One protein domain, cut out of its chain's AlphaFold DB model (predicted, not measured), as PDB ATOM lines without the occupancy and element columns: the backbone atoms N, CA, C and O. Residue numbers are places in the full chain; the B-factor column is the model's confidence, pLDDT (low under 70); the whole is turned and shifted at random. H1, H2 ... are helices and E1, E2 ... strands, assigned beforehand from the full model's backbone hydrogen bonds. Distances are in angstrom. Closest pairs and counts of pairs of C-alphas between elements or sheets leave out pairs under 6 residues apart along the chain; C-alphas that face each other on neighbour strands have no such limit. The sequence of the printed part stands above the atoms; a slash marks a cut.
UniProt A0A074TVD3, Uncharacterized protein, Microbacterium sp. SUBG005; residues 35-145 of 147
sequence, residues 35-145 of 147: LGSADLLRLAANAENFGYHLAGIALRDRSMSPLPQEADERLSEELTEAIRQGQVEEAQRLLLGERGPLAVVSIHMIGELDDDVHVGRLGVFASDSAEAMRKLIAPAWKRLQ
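What this domain is: This is residues 35 to 145 of the 147 residues of an uncharacterized protein of Microbacterium sp. SUBG005 (UniProt A0A074TVD3). Picture a twisted wall of four strands with H1 lying along one face. H2 and H3 make a helical hairpin on the E1 side, H2 packing on E1 and H3 on H1, while H4 packs on H1 over the same face of the sheet as H1. The printed part has 111 residues, with four named helices and four named strands in the order H1 E1 H2 H3 E2 E3 E4 H4; the class is mixed, helices and strands. The sheet's order is E1 E2 E3 E4, all antiparallel. The whole is compact, with a radius of gyration of the C-alphas of 13.3 A, and its elongated outline spans 38 by 24 by 23 A.

How they stand to each other: Begin at H1, residues 37 to 50, the hub, touching three other helices. It is on the sheet at a height of 8.5 A, over E2, residues 103 to 111, and runs along it at 2 degrees on the local plane. Beside E2 find its antiparallel neighbour E1, residues 52 to 60, which bends by 52 degrees at residue 55; N 53 and O 110 are 2.8 A apart, within hydrogen-bond range. H2, residues 69 to 84, is on the sheet, slantwise to E1 at 34 degrees on the local plane; the closest C-alphas of H2 and E1 are those of Ser 76 and Ile 57, 5.0 A apart. With residues 79 to 83 alone H2 touches H3, residues 88 to 94, in a helical hairpin at a shallow tilt of 26 degrees, opposite ways; their closest C-alphas, Leu 79 and Ala 91, are 5.3 A apart. H3 also touches H1, closest at the C-alphas of Val 88 and Leu 41, 6.8 A. E2, E3, residues 116 to 120, and E4, residues 125 to 127, form a meander, each strand the antiparallel neighbour of the one before; N 109 and O 117, and N 118 and O 126, are each 2.8 A apart. H4, residues 132 to 144, touches H1 at a steep tilt of 62 degrees, closest at the C-alphas of Leu 136 and Phe 50, 5.8 A. H1 and H4 on one face of the sheet make two layers. In H2 and H3 every O i to N i+4 pair is within hydrogen-bond range, in H1 7 of 10, in H4 5 of 9.

Where its parts are: Find C-alpha 37 at (-22.744, 34.501, -25.187), where H1 begins its 20.4 A. E1 measures 23.7 A, H2 22.3 A, H3 10.0 A and E2 24.4 A. E3, E4 and H4 follow, H4 ending at C-alpha 144, (-26.881, 25.575, -15.726).

The domain as a whole: The C-alphas of Glu 98 and Ala 130 are the two farthest apart, 39.9 A. The printed part has no cut and no long link. Mean pLDDT of the printed part is 90.6; residues 99 to 100 are under 70.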
ATOM      1  N   LEU A  35     -30.533  34.361 -23.886       91.75
ATOM      2  CA  LEU A  35     -29.242  33.717 -23.688       91.75
ATOM      3  C   LEU A  35     -28.103  34.654 -24.106       91.75
ATOM      4  O   LEU A  35     -28.019  35.068 -25.267       91.75
ATOM      5  N   GLY A  36     -27.218  34.984 -23.168       92.50
ATOM      6  CA  GLY A  36     -25.969  35.676 -23.470       92.50
ATOM      7  C   GLY A  36     -24.945  34.747 -24.127       92.50
ATOM      8  O   GLY A  36     -25.107  33.526 -24.146       92.50
ATOM      9  N   SER A  37     -23.832  35.311 -24.613       94.50
ATOM     10  CA  SER A  37     -22.744  34.501 -25.187       94.50
ATOM     11  C   SER A  37     -22.245  33.445 -24.198       94.50
ATOM     12  O   SER A  37     -22.040  32.294 -24.566       94.50
ATOM     13  N   ALA A  38     -22.104  33.814 -22.921       92.44
ATOM     14  CA  ALA A  38     -21.681  32.894 -21.872       92.44
ATOM     15  C   ALA A  38     -22.673  31.739 -21.660       92.44
ATOM     16  O   ALA A  38     -22.242  30.611 -21.437       92.44
ATOM     17  N   ASP A  39     -23.977  32.001 -21.753       93.06
ATOM     18  CA  ASP A  39     -25.013  30.980 -21.595       93.06
ATOM     19  C   ASP A  39     -24.996  29.985 -22.754       93.06
ATOM     20  O   ASP A  39     -25.061  28.779 -22.527       93.06
ATOM     21  N   LEU A  40     -24.840  30.482 -23.984       95.19
ATOM     22  CA  LEU A  40     -24.721  29.644 -25.178       95.19
ATOM     23  C   LEU A  40     -23.453  28.782 -25.136       95.19
ATOM     24  O   LEU A  40     -23.533  27.582 -25.381       95.19
ATOM     25  N   LEU A  41     -22.306  29.343 -24.743       94.88
ATOM     26  CA  LEU A  41     -21.070  28.566 -24.589       94.88
ATOM     27  C   LEU A  41     -21.181  27.508 -23.481       94.88
ATOM     28  O   LEU A  41     -20.722  26.383 -23.655       94.88
ATOM     29  N   ARG A  42     -21.822  27.830 -22.350       93.44
ATOM     30  CA  ARG A  42     -22.073  26.858 -21.270       93.44
ATOM     31  C   ARG A  42     -23.036  25.759 -21.699       93.44
ATOM     32  O   ARG A  42     -22.849  24.610 -21.305       93.44
ATOM     33  N   LEU A  43     -24.066  26.104 -22.471       93.50
ATOM     34  CA  LEU A  43     -24.994  25.133 -23.036       93.50
ATOM     35  C   LEU A  43     -24.260  24.185 -23.985       93.50
ATOM     36  O   LEU A  43     -24.372  22.978 -23.808       93.50
ATOM     37  N   ALA A  44     -23.456  24.726 -24.904       94.88
ATOM     38  CA  ALA A  44     -22.632  23.946 -25.820       94.88
ATOM     39  C   ALA A  44     -21.673  23.001 -25.077       94.88
ATOM     40  O   ALA A  44     -21.655  21.806 -25.344       94.88
ATOM     41  N   ALA A  45     -20.945  23.503 -24.077       93.88
ATOM     42  CA  ALA A  45     -20.022  22.690 -23.282       93.88
ATOM     43  C   ALA A  45     -20.718  21.581 -22.474       93.88
ATOM     44  O   ALA A  45     -20.108  20.571 -22.133       93.88
ATOM     45  N   ASN A  46     -21.992  21.769 -22.124       92.62
ATOM     46  CA  ASN A  46     -22.773  20.773 -21.394       92.62
ATOM     47  C   ASN A  46     -23.487  19.785 -22.328       92.62
ATOM     48  O   ASN A  46     -23.935  18.743 -21.858       92.62
ATOM     49  N   ALA A  47     -23.604  20.096 -23.620       92.38
ATOM     50  CA  ALA A  47     -24.360  19.304 -24.585       92.38
ATOM     51  C   ALA A  47     -23.834  17.865 -24.707       92.38
ATOM     52  O   ALA A  47     -24.628  16.926 -24.772       92.38
ATOM     53  N   GLU A  48     -22.518  17.690 -24.573       89.69
ATOM     54  CA  GLU A  48     -21.824  16.396 -24.564       89.69
ATOM     55  C   GLU A  48     -22.398  15.425 -23.519       89.69
ATOM     56  O   GLU A  48     -22.562  14.235 -23.773       89.69
ATOM     57  N   ASN A  49     -22.814  15.932 -22.349       90.38
ATOM     58  CA  ASN A  49     -23.411  15.104 -21.292       90.38
ATOM     59  C   ASN A  49     -24.781  14.518 -21.679       90.38
ATOM     60  O   ASN A  49     -25.344  13.725 -20.921       90.38
ATOM     61  N   PHE A  50     -25.339  14.951 -22.808       90.12
ATOM     62  CA  PHE A  50     -26.633  14.540 -23.332       90.12
ATOM     63  C   PHE A  50     -26.529  13.910 -24.730       90.12
ATOM     64  O   PHE A  50     -27.567  13.724 -25.360       90.12
ATOM     65  N   GLY A  51     -25.316  13.577 -25.196       91.31
ATOM     66  CA  GLY A  51     -25.087  12.963 -26.511       91.31
ATOM     67  C   GLY A  51     -25.168  13.948 -27.679       91.31
ATOM     68  O   GLY A  51     -25.547  13.558 -28.777       91.31
ATOM     69  N   TYR A  52     -24.873  15.230 -27.433       93.56
ATOM     70  CA  TYR A  52     -24.849  16.277 -28.454       93.56
ATOM     71  C   TYR A  52     -23.469  16.918 -28.530       93.56
ATOM     72  O   TYR A  52     -22.954  17.420 -27.531       93.56
ATOM     73  N   HIS A  53     -22.914  16.972 -29.732       93.81
ATOM     74  CA  HIS A  53     -21.610  17.559 -29.998       93.81
ATOM     75  C   HIS A  53     -21.768  18.943 -30.614       93.81
ATOM     76  O   HIS A  53     -22.597  19.151 -31.499       93.81
ATOM     77  N   LEU A  54     -20.955  19.906 -30.179       96.00
ATOM     78  CA  LEU A  54     -20.916  21.223 -30.810       96.00
ATOM     79  C   LEU A  54     -20.328  21.101 -32.226       96.00
ATOM     80  O   LEU A  54     -19.212  20.600 -32.393       96.00
ATOM     81  N   ALA A  55     -21.070  21.576 -33.225       95.44
ATOM     82  CA  ALA A  55     -20.684  21.565 -34.635       95.44
ATOM     83  C   ALA A  55     -20.266  22.950 -35.142       95.44
ATOM     84  O   ALA A  55     -19.379  23.048 -35.987       95.44
ATOM     85  N   GLY A  56     -20.855  24.021 -34.604       96.50
ATOM     86  CA  GLY A  56     -20.480  25.377 -34.987       96.50
ATOM     87  C   GLY A  56     -21.093  26.468 -34.118       96.50
ATOM     88  O   GLY A  56     -22.040  26.249 -33.355       96.50
ATOM     89  N   ILE A  57     -20.540  27.670 -34.251       97.12
ATOM     90  CA  ILE A  57     -20.945  28.859 -33.506       97.12
ATOM     91  C   ILE A  57     -21.089  30.020 -34.484       97.12
ATOM     92  O   ILE A  57     -20.139  30.393 -35.156       97.12
ATOM     93  N   ALA A  58     -22.264  30.645 -34.515       96.12
ATOM     94  CA  ALA A  58     -22.461  31.853 -35.306       96.12
ATOM     95  C   ALA A  58     -22.115  33.095 -34.482       96.12
ATOM     96  O   ALA A  58     -22.618  33.271 -33.359       96.12
ATOM     97  N   LEU A  59     -21.310  33.985 -35.065       95.81
ATOM     98  CA  LEU A  59     -20.824  35.189 -34.404       95.81
ATOM     99  C   LEU A  59     -21.350  36.467 -35.066       95.81
ATOM    100  O   LEU A  59     -21.746  36.527 -36.237       95.81
ATOM    101  N   ARG A  60     -21.361  37.529 -34.264       95.38
ATOM    102  CA  ARG A  60     -21.591  38.906 -34.698       95.38
ATOM    103  C   ARG A  60     -20.608  39.838 -34.015       95.38
ATOM    104  O   ARG A  60     -20.141  39.560 -32.910       95.38
ATOM    105  N   ASP A  61     -20.334  40.964 -34.658       93.44
ATOM    106  CA  ASP A  61     -19.575  42.038 -34.030       93.44
ATOM    107  C   ASP A  61     -20.409  42.797 -32.974       93.44
ATOM    108  O   ASP A  61     -21.589  42.518 -32.734       93.44
ATOM    109  N   ARG A  62     -19.804  43.820 -32.361       89.19
ATOM    110  CA  ARG A  62     -20.458  44.693 -31.370       89.19
ATOM    111  C   ARG A  62     -21.695  45.442 -31.880       89.19
ATOM    112  O   ARG A  62     -22.488  45.916 -31.071       89.19
ATOM    113  N   SER A  63     -21.828  45.608 -33.194       90.56
ATOM    114  CA  SER A  63     -22.971  46.247 -33.852       90.56
ATOM    115  C   SER A  63     -24.042  45.240 -34.276       90.56
ATOM    116  O   SER A  63     -25.021  45.625 -34.906       90.56
ATOM    117  N   MET A  64     -23.873  43.963 -33.908       92.12
ATOM    118  CA  MET A  64     -24.692  42.837 -34.355       92.12
ATOM    119  C   MET A  64     -24.619  42.593 -35.870       92.12
ATOM    120  O   MET A  64     -25.483  41.915 -36.432       92.12
ATOM    121  N   SER A  65     -23.567  43.088 -36.523       93.75
ATOM    122  CA  SER A  65     -23.325  42.872 -37.945       93.75
ATOM    123  C   SER A  65     -22.619  41.533 -38.182       93.75
ATOM    124  O   SER A  65     -21.838  41.087 -37.328       93.75
ATOM    125  N   PRO A  66     -22.892  40.858 -39.315       93.12
ATOM    126  CA  PRO A  66     -22.143  39.676 -39.718       93.12
ATOM    127  C   PRO A  66     -20.646  39.963 -39.817       93.12
ATOM    128  O   PRO A  66     -20.241  41.019 -40.304       93.12
ATOM    129  N   LEU A  67     -19.835  39.005 -39.378       91.62
ATOM    130  CA  LEU A  67     -18.403  39.031 -39.637       91.62
ATOM    131  C   LEU A  67     -18.135  38.665 -41.108       91.62
ATOM    132  O   LEU A  67     -18.955  37.984 -41.729       91.62
ATOM    133  N   PRO A  68     -16.991  39.078 -41.680       93.44
ATOM    134  CA  PRO A  68     -16.514  38.508 -42.935       93.44
ATOM    135  C   PRO A  68     -16.444  36.980 -42.827       93.44
ATOM    136  O   PRO A  68     -15.948  36.474 -41.822       93.44
ATOM    137  N   GLN A  69     -16.905  36.262 -43.854       92.50
ATOM    138  CA  GLN A  69     -17.071  34.801 -43.827       92.50
ATOM    139  C   GLN A  69     -15.820  34.060 -43.331       92.50
ATOM    140  O   GLN A  69     -15.901  33.299 -42.376       92.50
ATOM    141  N   GLU A  70     -14.646  34.359 -43.890       93.12
ATOM    142  CA  GLU A  70     -13.381  33.725 -43.483       93.12
ATOM    143  C   GLU A  70     -13.026  33.972 -42.004       93.12
ATOM    144  O   GLU A  70     -12.386  33.150 -41.345       93.12
ATOM    145  N   ALA A  71     -13.406  35.134 -41.462       91.25
ATOM    146  CA  ALA A  71     -13.188  35.445 -40.057       91.25
ATOM    147  C   ALA A  71     -14.182  34.702 -39.158       91.25
ATOM    148  O   ALA A  71     -13.769  34.230 -38.101       91.25
ATOM    149  N   ASP A  72     -15.447  34.604 -39.580       92.44
ATOM    150  CA  ASP A  72     -16.505  33.870 -38.881       92.44
ATOM    151  C   ASP A  72     -16.183  32.374 -38.802       92.44
ATOM    152  O   ASP A  72     -16.152  31.818 -37.710       92.44
ATOM    153  N   GLU A  73     -15.837  31.751 -39.932       94.25
ATOM    154  CA  GLU A  73     -15.517  30.320 -40.025       94.25
ATOM    155  C   GLU A  73     -14.339  29.947 -39.123       94.25
ATOM    156  O   GLU A  73     -14.458  29.060 -38.278       94.25
ATOM    157  N   ARG A  74     -13.228  30.686 -39.227       93.75
ATOM    158  CA  ARG A  74     -12.048  30.444 -38.392       93.75
ATOM    159  C   ARG A  74     -12.346  30.617 -36.902       93.75
ATOM    160  O   ARG A  74     -11.921  29.798 -36.098       93.75
ATOM    161  N   LEU A  75     -13.044  31.688 -36.515       93.56
ATOM    162  CA  LEU A  75     -13.355  31.928 -35.101       93.56
ATOM    163  C   LEU A  75     -14.363  30.909 -34.563       93.56
ATOM    164  O   LEU A  75     -14.242  30.479 -33.420       93.56
ATOM    165  N   SER A  76     -15.340  30.507 -35.376       95.81
ATOM    166  CA  SER A  76     -16.269  29.427 -35.048       95.81
ATOM    167  C   SER A  76     -15.513  28.126 -34.784       95.81
ATOM    168  O   SER A  76     -15.787  27.465 -33.783       95.81
ATOM    169  N   GLU A  77     -14.542  27.775 -35.628       96.06
ATOM    170  CA  GLU A  77     -13.702  26.587 -35.453       96.06
ATOM    171  C   GLU A  77     -12.841  26.676 -34.181       96.06
ATOM    172  O   GLU A  77     -12.896  25.772 -33.349       96.06
ATOM    173  N   GLU A  78     -12.131  27.791 -33.969       95.06
ATOM    174  CA  GLU A  78     -11.309  28.031 -32.770       95.06
ATOM    175  C   GLU A  78     -12.134  27.914 -31.476       95.06
ATOM    176  O   GLU A  78     -11.729  27.241 -30.524       95.06
ATOM    177  N   LEU A  79     -13.318  28.533 -31.437       95.69
ATOM    178  CA  LEU A  79     -14.212  28.451 -30.283       95.69
ATOM    179  C   LEU A  79     -14.790  27.046 -30.107       95.69
ATOM    180  O   LEU A  79     -14.901  26.572 -28.977       95.69
ATOM    181  N   THR A  80     -15.162  26.379 -31.199       96.31
ATOM    182  CA  THR A  80     -15.705  25.016 -31.153       96.31
ATOM    183  C   THR A  80     -14.683  24.053 -30.564       96.31
ATOM    184  O   THR A  80     -15.016  23.276 -29.668       96.31
ATOM    185  N   GLU A  81     -13.430  24.157 -30.997       95.62
ATOM    186  CA  GLU A  81     -12.341  23.332 -30.486       95.62
ATOM    187  C   GLU A  81     -12.041  23.630 -29.011       95.62
ATOM    188  O   GLU A  81     -11.955  22.708 -28.200       95.62
ATOM    189  N   ALA A  82     -11.994  24.907 -28.615       95.06
ATOM    190  CA  ALA A  82     -11.825  25.279 -27.210       95.06
ATOM    191  C   ALA A  82     -12.933  24.683 -26.318       95.06
ATOM    192  O   ALA A  82     -12.657  24.160 -25.235       95.06
ATOM    193  N   ILE A  83     -14.192  24.709 -26.771       95.88
ATOM    194  CA  ILE A  83     -15.316  24.116 -26.033       95.88
ATOM    195  C   ILE A  83     -15.185  22.594 -25.931       95.88
ATOM    196  O   ILE A  83     -15.371  22.056 -24.837       95.88
ATOM    197  N   ARG A  84     -14.804  21.904 -27.013       92.56
ATOM    198  CA  ARG A  84     -14.564  20.447 -27.005       92.56
ATOM    199  C   ARG A  84     -13.449  20.042 -26.043       92.56
ATOM    200  O   ARG A  84     -13.547  19.014 -25.381       92.56
ATOM    201  N   GLN A  85     -12.426  20.880 -25.899       94.00
ATOM    202  CA  GLN A  85     -11.340  20.679 -24.936       94.00
ATOM    203  C   GLN A  85     -11.720  21.051 -23.487       94.00
ATOM    204  O   GLN A  85     -10.878  20.988 -22.590       94.00
ATOM    205  N   GLY A  86     -12.969  21.459 -23.231       92.88
ATOM    206  CA  GLY A  86     -13.437  21.889 -21.910       92.88
ATOM    207  C   GLY A  86     -12.946  23.281 -21.493       92.88
ATOM    208  O   GLY A  86     -13.077  23.662 -20.330       92.88
ATOM    209  N   GLN A  87     -12.402  24.069 -22.422       95.12
ATOM    210  CA  GLN A  87     -11.788  25.376 -22.174       95.12
ATOM    211  C   GLN A  87     -12.792  26.528 -22.348       95.12
ATOM    212  O   GLN A  87     -12.555  27.492 -23.074       95.12
ATOM    213  N   VAL A  88     -13.931  26.459 -21.653       93.06
ATOM    214  CA  VAL A  88     -15.018  27.457 -21.777       93.06
ATOM    215  C   VAL A  88     -14.552  28.879 -21.447       93.06
ATOM    216  O   VAL A  88     -14.980  29.838 -22.086       93.06
ATOM    217  N   GLU A  89     -13.661  29.035 -20.469       91.56
ATOM    218  CA  GLU A  89     -13.101  30.344 -20.113       91.56
ATOM    219  C   GLU A  89     -12.191  30.913 -21.209       91.56
ATOM    220  O   GLU A  89     -12.191  32.122 -21.432       91.56
ATOM    221  N   GLU A  90     -11.442  30.061 -21.915       92.25
ATOM    222  CA  GLU A  90     -10.628  30.489 -23.058       92.25
ATOM    223  C   GLU A  90     -11.523  30.923 -24.216       92.25
ATOM    224  O   GLU A  90     -11.334  32.006 -24.763       92.25
ATOM    225  N   ALA A  91     -12.580  30.158 -24.505       92.88
ATOM    226  CA  ALA A  91     -13.581  30.546 -25.493       92.88
ATOM    227  C   ALA A  91     -14.204  31.920 -25.170       92.88
ATOM    228  O   ALA A  91     -14.392  32.753 -26.053       92.88
ATOM    229  N   GLN A  92     -14.467  32.214 -23.892       92.06
ATOM    230  CA  GLN A  92     -14.940  33.539 -23.472       92.06
ATOM    231  C   GLN A  92     -13.890  34.642 -23.656       92.06
ATOM    232  O   GLN A  92     -14.253  35.760 -24.024       92.06
ATOM    233  N   ARG A  93     -12.603  34.354 -23.426       90.81
ATOM    234  CA  ARG A  93     -11.511  35.308 -23.680       90.81
ATOM    235  C   ARG A  93     -11.351  35.611 -25.166       90.81
ATOM    236  O   ARG A  93     -11.184  36.779 -25.513       90.81
ATOM    237  N   LEU A  94     -11.479  34.607 -26.034       90.06
ATOM    238  CA  LEU A  94     -11.427  34.776 -27.492       90.06
ATOM    239  C   LEU A  94     -12.496  35.757 -27.997       90.06
ATOM    240  O   LEU A  94     -12.213  36.579 -28.867       90.06
ATOM    241  N   LEU A  95     -13.689  35.758 -27.389       91.31
ATOM    242  CA  LEU A  95     -14.747  36.726 -27.708       91.31
ATOM    243  C   LEU A  95     -14.408  38.172 -27.319       91.31
ATOM    244  O   LEU A  95     -15.073  39.084 -27.795       91.31
ATOM    245  N   LEU A  96     -13.430  38.402 -26.441       88.25
ATOM    246  CA  LEU A  96     -13.030  39.731 -25.959       88.25
ATOM    247  C   LEU A  96     -11.662  40.179 -26.505       88.25
ATOM    248  O   LEU A  96     -11.153  41.218 -26.083       88.25
ATOM    249  N   GLY A  97     -11.057  39.392 -27.398       79.69
ATOM    250  CA  GLY A  97      -9.706  39.608 -27.913       79.69
ATOM    251  C   GLY A  97      -9.568  40.776 -28.898       79.69
ATOM    252  O   GLY A  97     -10.436  41.638 -29.034       79.69
ATOM    253  N   GLU A  98      -8.453  40.793 -29.636       70.12
ATOM    254  CA  GLU A  98      -8.053  41.899 -30.530       70.12
ATOM    255  C   GLU A  98      -9.086  42.260 -31.611       70.12
ATOM    256  O   GLU A  98      -9.113  43.390 -32.093       70.12
ATOM    257  N   ARG A  99      -9.969  41.324 -31.976       68.75
ATOM    258  CA  ARG A  99     -11.038  41.533 -32.970       68.75
ATOM    259  C   ARG A  99     -12.279  42.224 -32.398       68.75
ATOM    260  O   ARG A  99     -13.263  42.414 -33.111       68.75
ATOM    261  N   GLY A 100     -12.197  42.667 -31.145       69.81
ATOM    262  CA  GLY A 100     -13.247  43.377 -30.432       69.81
ATOM    263  C   GLY A 100     -14.216  42.429 -29.732       69.81
ATOM    264  O   GLY A 100     -14.139  41.216 -29.911       69.81
ATOM    265  N   PRO A 101     -15.141  42.973 -28.925       88.75
ATOM    266  CA  PRO A 101     -16.152  42.157 -28.280       88.75
ATOM    267  C   PRO A 101     -17.073  41.549 -29.344       88.75
ATOM    268  O   PRO A 101     -17.805  42.266 -30.032       88.75
ATOM    269  N   LEU A 102     -17.021  40.227 -29.463       94.31
ATOM    270  CA  LEU A 102     -17.877  39.417 -30.313       94.31
ATOM    271  C   LEU A 102     -19.056  38.869 -29.512       94.31
ATOM    272  O   LEU A 102     -18.956  38.542 -28.325       94.31
ATOM    273  N   ALA A 103     -20.192  38.742 -30.184       94.62
ATOM    274  CA  ALA A 103     -21.386  38.132 -29.633       94.62
ATOM    275  C   ALA A 103     -21.626  36.771 -30.280       94.62
ATOM    276  O   ALA A 103     -21.720  36.671 -31.502       94.62
ATOM    277  N   VAL A 104     -21.815  35.742 -29.455       96.06
ATOM    278  CA  VAL A 104     -22.379  34.474 -29.920       96.06
ATOM    279  C   VAL A 104     -23.878  34.685 -30.090       96.06
ATOM    280  O   VAL A 104     -24.563  35.098 -29.150       96.06
ATOM    281  N   VAL A 105     -24.387  34.452 -31.297       96.00
ATOM    282  CA  VAL A 105     -25.816  34.640 -31.600       96.00
ATOM    283  C   VAL A 105     -26.572  33.333 -31.729       96.00
ATOM    284  O   VAL A 105     -27.767  33.304 -31.422       96.00
ATOM    285  N   SER A 106     -25.882  32.260 -32.103       97.00
ATOM    286  CA  SER A 106     -26.415  30.906 -32.058       97.00
ATOM    287  C   SER A 106     -25.305  29.869 -31.966       97.00
ATOM    288  O   SER A 106     -24.176  30.113 -32.387       97.00
ATOM    289  N   ILE A 107     -25.665  28.700 -31.453       97.00
ATOM    290  CA  ILE A 107     -24.857  27.483 -31.504       97.00
ATOM    291  C   ILE A 107     -25.591  26.433 -32.330       97.00
ATOM    292  O   ILE A 107     -26.826  26.400 -32.343       97.00
ATOM    293  N   HIS A 108     -24.821  25.591 -33.005       96.75
ATOM    294  CA  HIS A 108     -25.295  24.434 -33.750       96.75
ATOM    295  C   HIS A 108     -24.660  23.180 -33.164       96.75
ATOM    296  O   HIS A 108     -23.443  23.121 -32.987       96.75
ATOM    297  N   MET A 109     -25.489  22.206 -32.819       95.56
ATOM    298  CA  MET A 109     -25.080  20.936 -32.237       95.56
ATOM    299  C   MET A 109     -25.668  19.793 -33.052       95.56
ATOM    300  O   MET A 109     -26.752  19.940 -33.609       95.56
ATOM    301  N   ILE A 110     -24.967  18.665 -33.073       94.69
ATOM    302  CA  ILE A 110     -25.383  17.443 -33.760       94.69
ATOM    303  C   ILE A 110     -25.465  16.331 -32.715       94.69
ATOM    304  O   ILE A 110     -24.530  16.161 -31.926       94.69
ATOM    305  N   GLY A 111     -26.593  15.629 -32.659       91.88
ATOM    306  CA  GLY A 111     -26.763  14.471 -31.783       91.88
ATOM    307  C   GLY A 111     -26.255  13.165 -32.397       91.88
ATOM    308  O   GLY A 111     -25.922  13.093 -33.577       91.88
ATOM    309  N   GLU A 112     -26.206  12.097 -31.598       87.00
ATOM    310  CA  GLU A 112     -25.727  10.764 -32.023       87.00
ATOM    311  C   GLU A 112     -26.501  10.148 -33.205       87.00
ATOM    312  O   GLU A 112     -26.005   9.228 -33.854       87.00
ATOM    313  N   LEU A 113     -27.728  10.612 -33.461       86.56
ATOM    314  CA  LEU A 113     -28.582  10.141 -34.555       86.56
ATOM    315  C   LEU A 113     -28.601  11.114 -35.741       86.56
ATOM    316  O   LEU A 113     -29.553  11.085 -36.521       86.56
ATOM    317  N   ASP A 114     -27.573  11.958 -35.853       84.75
ATOM    318  CA  ASP A 114     -27.472  13.056 -36.818       84.75
ATOM    319  C   ASP A 114     -28.646  14.051 -36.719       84.75
ATOM    320  O   ASP A 114     -29.042  14.646 -37.717       84.75
ATOM    321  N   ASP A 115     -29.212  14.244 -35.518       89.38
ATOM    322  CA  ASP A 115     -30.226  15.273 -35.285       89.38
ATOM    323  C   ASP A 115     -29.589  16.655 -35.093       89.38
ATOM    324  O   ASP A 115     -28.776  16.876 -34.188       89.38
ATOM    325  N   ASP A 116     -29.977  17.592 -35.957       92.88
ATOM    326  CA  ASP A 116     -29.480  18.963 -35.975       92.88
ATOM    327  C   ASP A 116     -30.220  19.827 -34.958       92.88
ATOM    328  O   ASP A 116     -31.439  19.990 -35.014       92.88
ATOM    329  N   VAL A 117     -29.477  20.471 -34.059       94.56
ATOM    330  CA  VAL A 117     -30.036  21.356 -33.036       94.56
ATOM    331  C   VAL A 117     -29.411  22.738 -33.116       94.56
ATOM    332  O   VAL A 117     -28.226  22.932 -32.845       94.56
ATOM    333  N   HIS A 118     -30.243  23.740 -33.382       95.62
ATOM    334  CA  HIS A 118     -29.859  25.145 -33.342       95.62
ATOM    335  C   HIS A 118     -30.476  25.838 -32.134       95.62
ATOM    336  O   HIS A 118     -31.692  25.799 -31.924       95.62
ATOM    337  N   VAL A 119     -29.640  26.539 -31.368       94.94
ATOM    338  CA  VAL A 119     -30.083  27.358 -30.237       94.94
ATOM    339  C   VAL A 119     -29.606  28.785 -30.425       94.94
ATOM    340  O   VAL A 119     -28.407  29.046 -30.495       94.94
ATOM    341  N   GLY A 120     -30.552  29.715 -30.502       94.81
ATOM    342  CA  GLY A 120     -30.296  31.137 -30.678       94.81
ATOM    343  C   GLY A 120     -30.412  31.934 -29.382       94.81
ATOM    344  O   GLY A 120     -31.150  31.583 -28.459       94.81
ATOM    345  N   ARG A 121     -29.743  33.088 -29.355       93.62
ATOM    346  CA  ARG A 121     -29.709  34.004 -28.205       93.62
ATOM    347  C   ARG A 121     -31.080  34.498 -27.728       93.62
ATOM    348  O   ARG A 121     -31.239  34.879 -26.575       93.62
ATOM    349  N   LEU A 122     -32.077  34.529 -28.613       91.25
ATOM    350  CA  LEU A 122     -33.442  34.969 -28.299       91.25
ATOM    351  C   LEU A 122     -34.378  33.783 -28.043       91.25
ATOM    352  O   LEU A 122     -35.551  33.843 -28.390       91.25
ATOM    353  N   GLY A 123     -33.850  32.682 -27.504       86.50
ATOM    354  CA  GLY A 123     -34.645  31.505 -27.164       86.50
ATOM    355  C   GLY A 123     -35.192  30.746 -28.367       86.50
ATOM    356  O   GLY A 123     -36.082  29.911 -28.197       86.50
ATOM    357  N   VAL A 124     -34.665  31.037 -29.561       90.88
ATOM    358  CA  VAL A 124     -34.930  30.272 -30.777       90.88
ATOM    359  C   VAL A 124     -34.353  28.882 -30.577       90.88
ATOM    360  O   VAL A 124     -33.191  28.735 -30.201       90.88
ATOM    361  N   PHE A 125     -35.181  27.879 -30.817       91.75
ATOM    362  CA  PHE A 125     -34.795  26.483 -30.803       91.75
ATOM    363  C   PHE A 125     -35.350  25.853 -32.071       91.75
ATOM    364  O   PHE A 125     -36.569  25.830 -32.250       91.75
ATOM    365  N   ALA A 126     -34.467  25.377 -32.937       91.00
ATOM    366  CA  ALA A 126     -34.837  24.611 -34.114       91.00
ATOM    367  C   ALA A 126     -34.169  23.245 -34.018       91.00
ATOM    368  O   ALA A 126     -32.996  23.151 -33.661       91.00
ATOM    369  N   SER A 127     -34.952  22.207 -34.272       89.88
ATOM    370  CA  SER A 127     -34.500  20.827 -34.242       89.88
ATOM    371  C   SER A 127     -35.395  20.002 -35.145       89.88
ATOM    372  O   SER A 127     -36.613  20.203 -35.148       89.88
ATOM    373  N   ASP A 128     -34.809  19.074 -35.884       86.50
ATOM    374  CA  ASP A 128     -35.532  18.035 -36.622       86.50
ATOM    375  C   ASP A 128     -36.064  16.933 -35.681       86.50
ATOM    376  O   ASP A 128     -37.087  16.300 -35.950       86.50
ATOM    377  N   SER A 129     -35.435  16.775 -34.514       83.38
ATOM    378  CA  SER A 129     -35.851  15.876 -33.442       83.38
ATOM    379  C   SER A 129     -36.731  16.571 -32.398       83.38
ATOM    380  O   SER A 129     -36.306  17.482 -31.682       83.38
ATOM    381  N   ALA A 130     -37.960  16.081 -32.214       77.50
ATOM    382  CA  ALA A 130     -38.830  16.524 -31.118       77.50
ATOM    383  C   ALA A 130     -38.281  16.145 -29.724       77.50
ATOM    384  O   ALA A 130     -38.730  16.681 -28.702       77.50
ATOM    385  N   GLU A 131     -37.319  15.218 -29.656       83.75
ATOM    386  CA  GLU A 131     -36.730  14.755 -28.401       83.75
ATOM    387  C   GLU A 131     -35.626  15.677 -27.881       83.75
ATOM    388  O   GLU A 131     -35.458  15.764 -26.661       83.75
ATOM    389  N   ALA A 132     -34.943  16.421 -28.754       85.88
ATOM    390  CA  ALA A 132     -33.822  17.288 -28.388       85.88
ATOM    391  C   ALA A 132     -34.196  18.324 -27.313       85.88
ATOM    392  O   ALA A 132     -33.490  18.501 -26.320       85.88
ATOM    393  N   MET A 133     -35.382  18.938 -27.400       84.38
ATOM    394  CA  MET A 133     -35.862  19.860 -26.358       84.38
ATOM    395  C   MET A 133     -35.977  19.177 -24.981       84.38
ATOM    396  O   MET A 133     -35.683  19.784 -23.948       84.38
ATOM    397  N   ARG A 134     -36.407  17.909 -24.943       84.44
ATOM    398  CA  ARG A 134     -36.593  17.156 -23.692       84.44
ATOM    399  C   ARG A 134     -35.285  16.584 -23.153       84.44
ATOM    400  O   ARG A 134     -35.112  16.579 -21.936       84.44
ATOM    401  N   LYS A 135     -34.409  16.091 -24.030       86.06
ATOM    402  CA  LYS A 135     -33.159  15.408 -23.669       86.06
ATOM    403  C   LYS A 135     -32.012  16.370 -23.381       86.06
ATOM    404  O   LYS A 135     -31.246  16.107 -22.465       86.06
ATOM    405  N   LEU A 136     -31.937  17.486 -24.102       86.19
ATOM    406  CA  LEU A 136     -30.843  18.449 -24.002       86.19
ATOM    407  C   LEU A 136     -31.272  19.722 -23.264       86.19
ATOM    408  O   LEU A 136     -30.771  20.024 -22.182       86.19
ATOM    409  N   ILE A 137     -32.233  20.466 -23.816       85.75
ATOM    410  CA  ILE A 137     -32.502  21.842 -23.368       85.75
ATOM    411  C   ILE A 137     -33.137  21.891 -21.980       85.75
ATOM    412  O   ILE A 137     -32.646  22.596 -21.098       85.75
ATOM    413  N   ALA A 138     -34.220  21.146 -21.751       84.25
ATOM    414  CA  ALA A 138     -34.911  21.148 -20.463       84.25
ATOM    415  C   ALA A 138     -34.017  20.757 -19.262       84.25
ATOM    416  O   ALA A 138     -34.072  21.452 -18.239       84.25
ATOM    417  N   PRO A 139     -33.193  19.690 -19.328       83.62
ATOM    418  CA  PRO A 139     -32.280  19.355 -18.239       83.62
ATOM    419  C   PRO A 139     -31.092  20.319 -18.143       83.62
ATOM    420  O   PRO A 139     -30.734  20.700 -17.023       83.62
ATOM    421  N   ALA A 140     -30.524  20.779 -19.265       83.25
ATOM    422  CA  ALA A 140     -29.446  21.769 -19.250       83.25
ATOM    423  C   ALA A 140     -29.894  23.084 -18.595       83.25
ATOM    424  O   ALA A 140     -29.164  23.629 -17.770       83.25
ATOM    425  N   TRP A 141     -31.125  23.536 -18.859       81.94
ATOM    426  CA  TRP A 141     -31.697  24.743 -18.256       81.94
ATOM    427  C   TRP A 141     -31.731  24.678 -16.726       81.94
ATOM    428  O   TRP A 141     -31.336  25.618 -16.037       81.94
ATOM    429  N   LYS A 142     -32.160  23.534 -16.173       79.56
ATOM    430  CA  LYS A 142     -32.193  23.315 -14.719       79.56
ATOM    431  C   LYS A 142     -30.795  23.256 -14.112       79.56
ATOM    432  O   LYS A 142     -30.593  23.763 -13.012       79.56
ATOM    433  N   ARG A 143     -29.849  22.617 -14.806       78.50
ATOM    434  CA  ARG A 143     -28.483  22.398 -14.314       78.50
ATOM    435  C   ARG A 143     -27.632  23.663 -14.370       78.50
ATOM    436  O   ARG A 143     -26.876  23.918 -13.441       78.50
ATOM    437  N   LEU A 144     -27.743  24.426 -15.452       78.56
ATOM    438  CA  LEU A 144     -26.881  25.575 -15.726       78.56
ATOM    439  C   LEU A 144     -27.421  26.891 -15.161       78.56
ATOM    440  O   LEU A 144     -26.690  27.874 -15.179       78.56
ATOM    441  N   GLN A 145     -28.666  26.908 -14.665       73.88
ATOM    442  CA  GLN A 145     -29.340  28.126 -14.195       73.88
ATOM    443  C   GLN A 145     -29.224  29.268 -15.216       73.88
ATOM    444  O   GLN A 145     -28.905  30.398 -14.854       73.88
TER     445      GLN A 145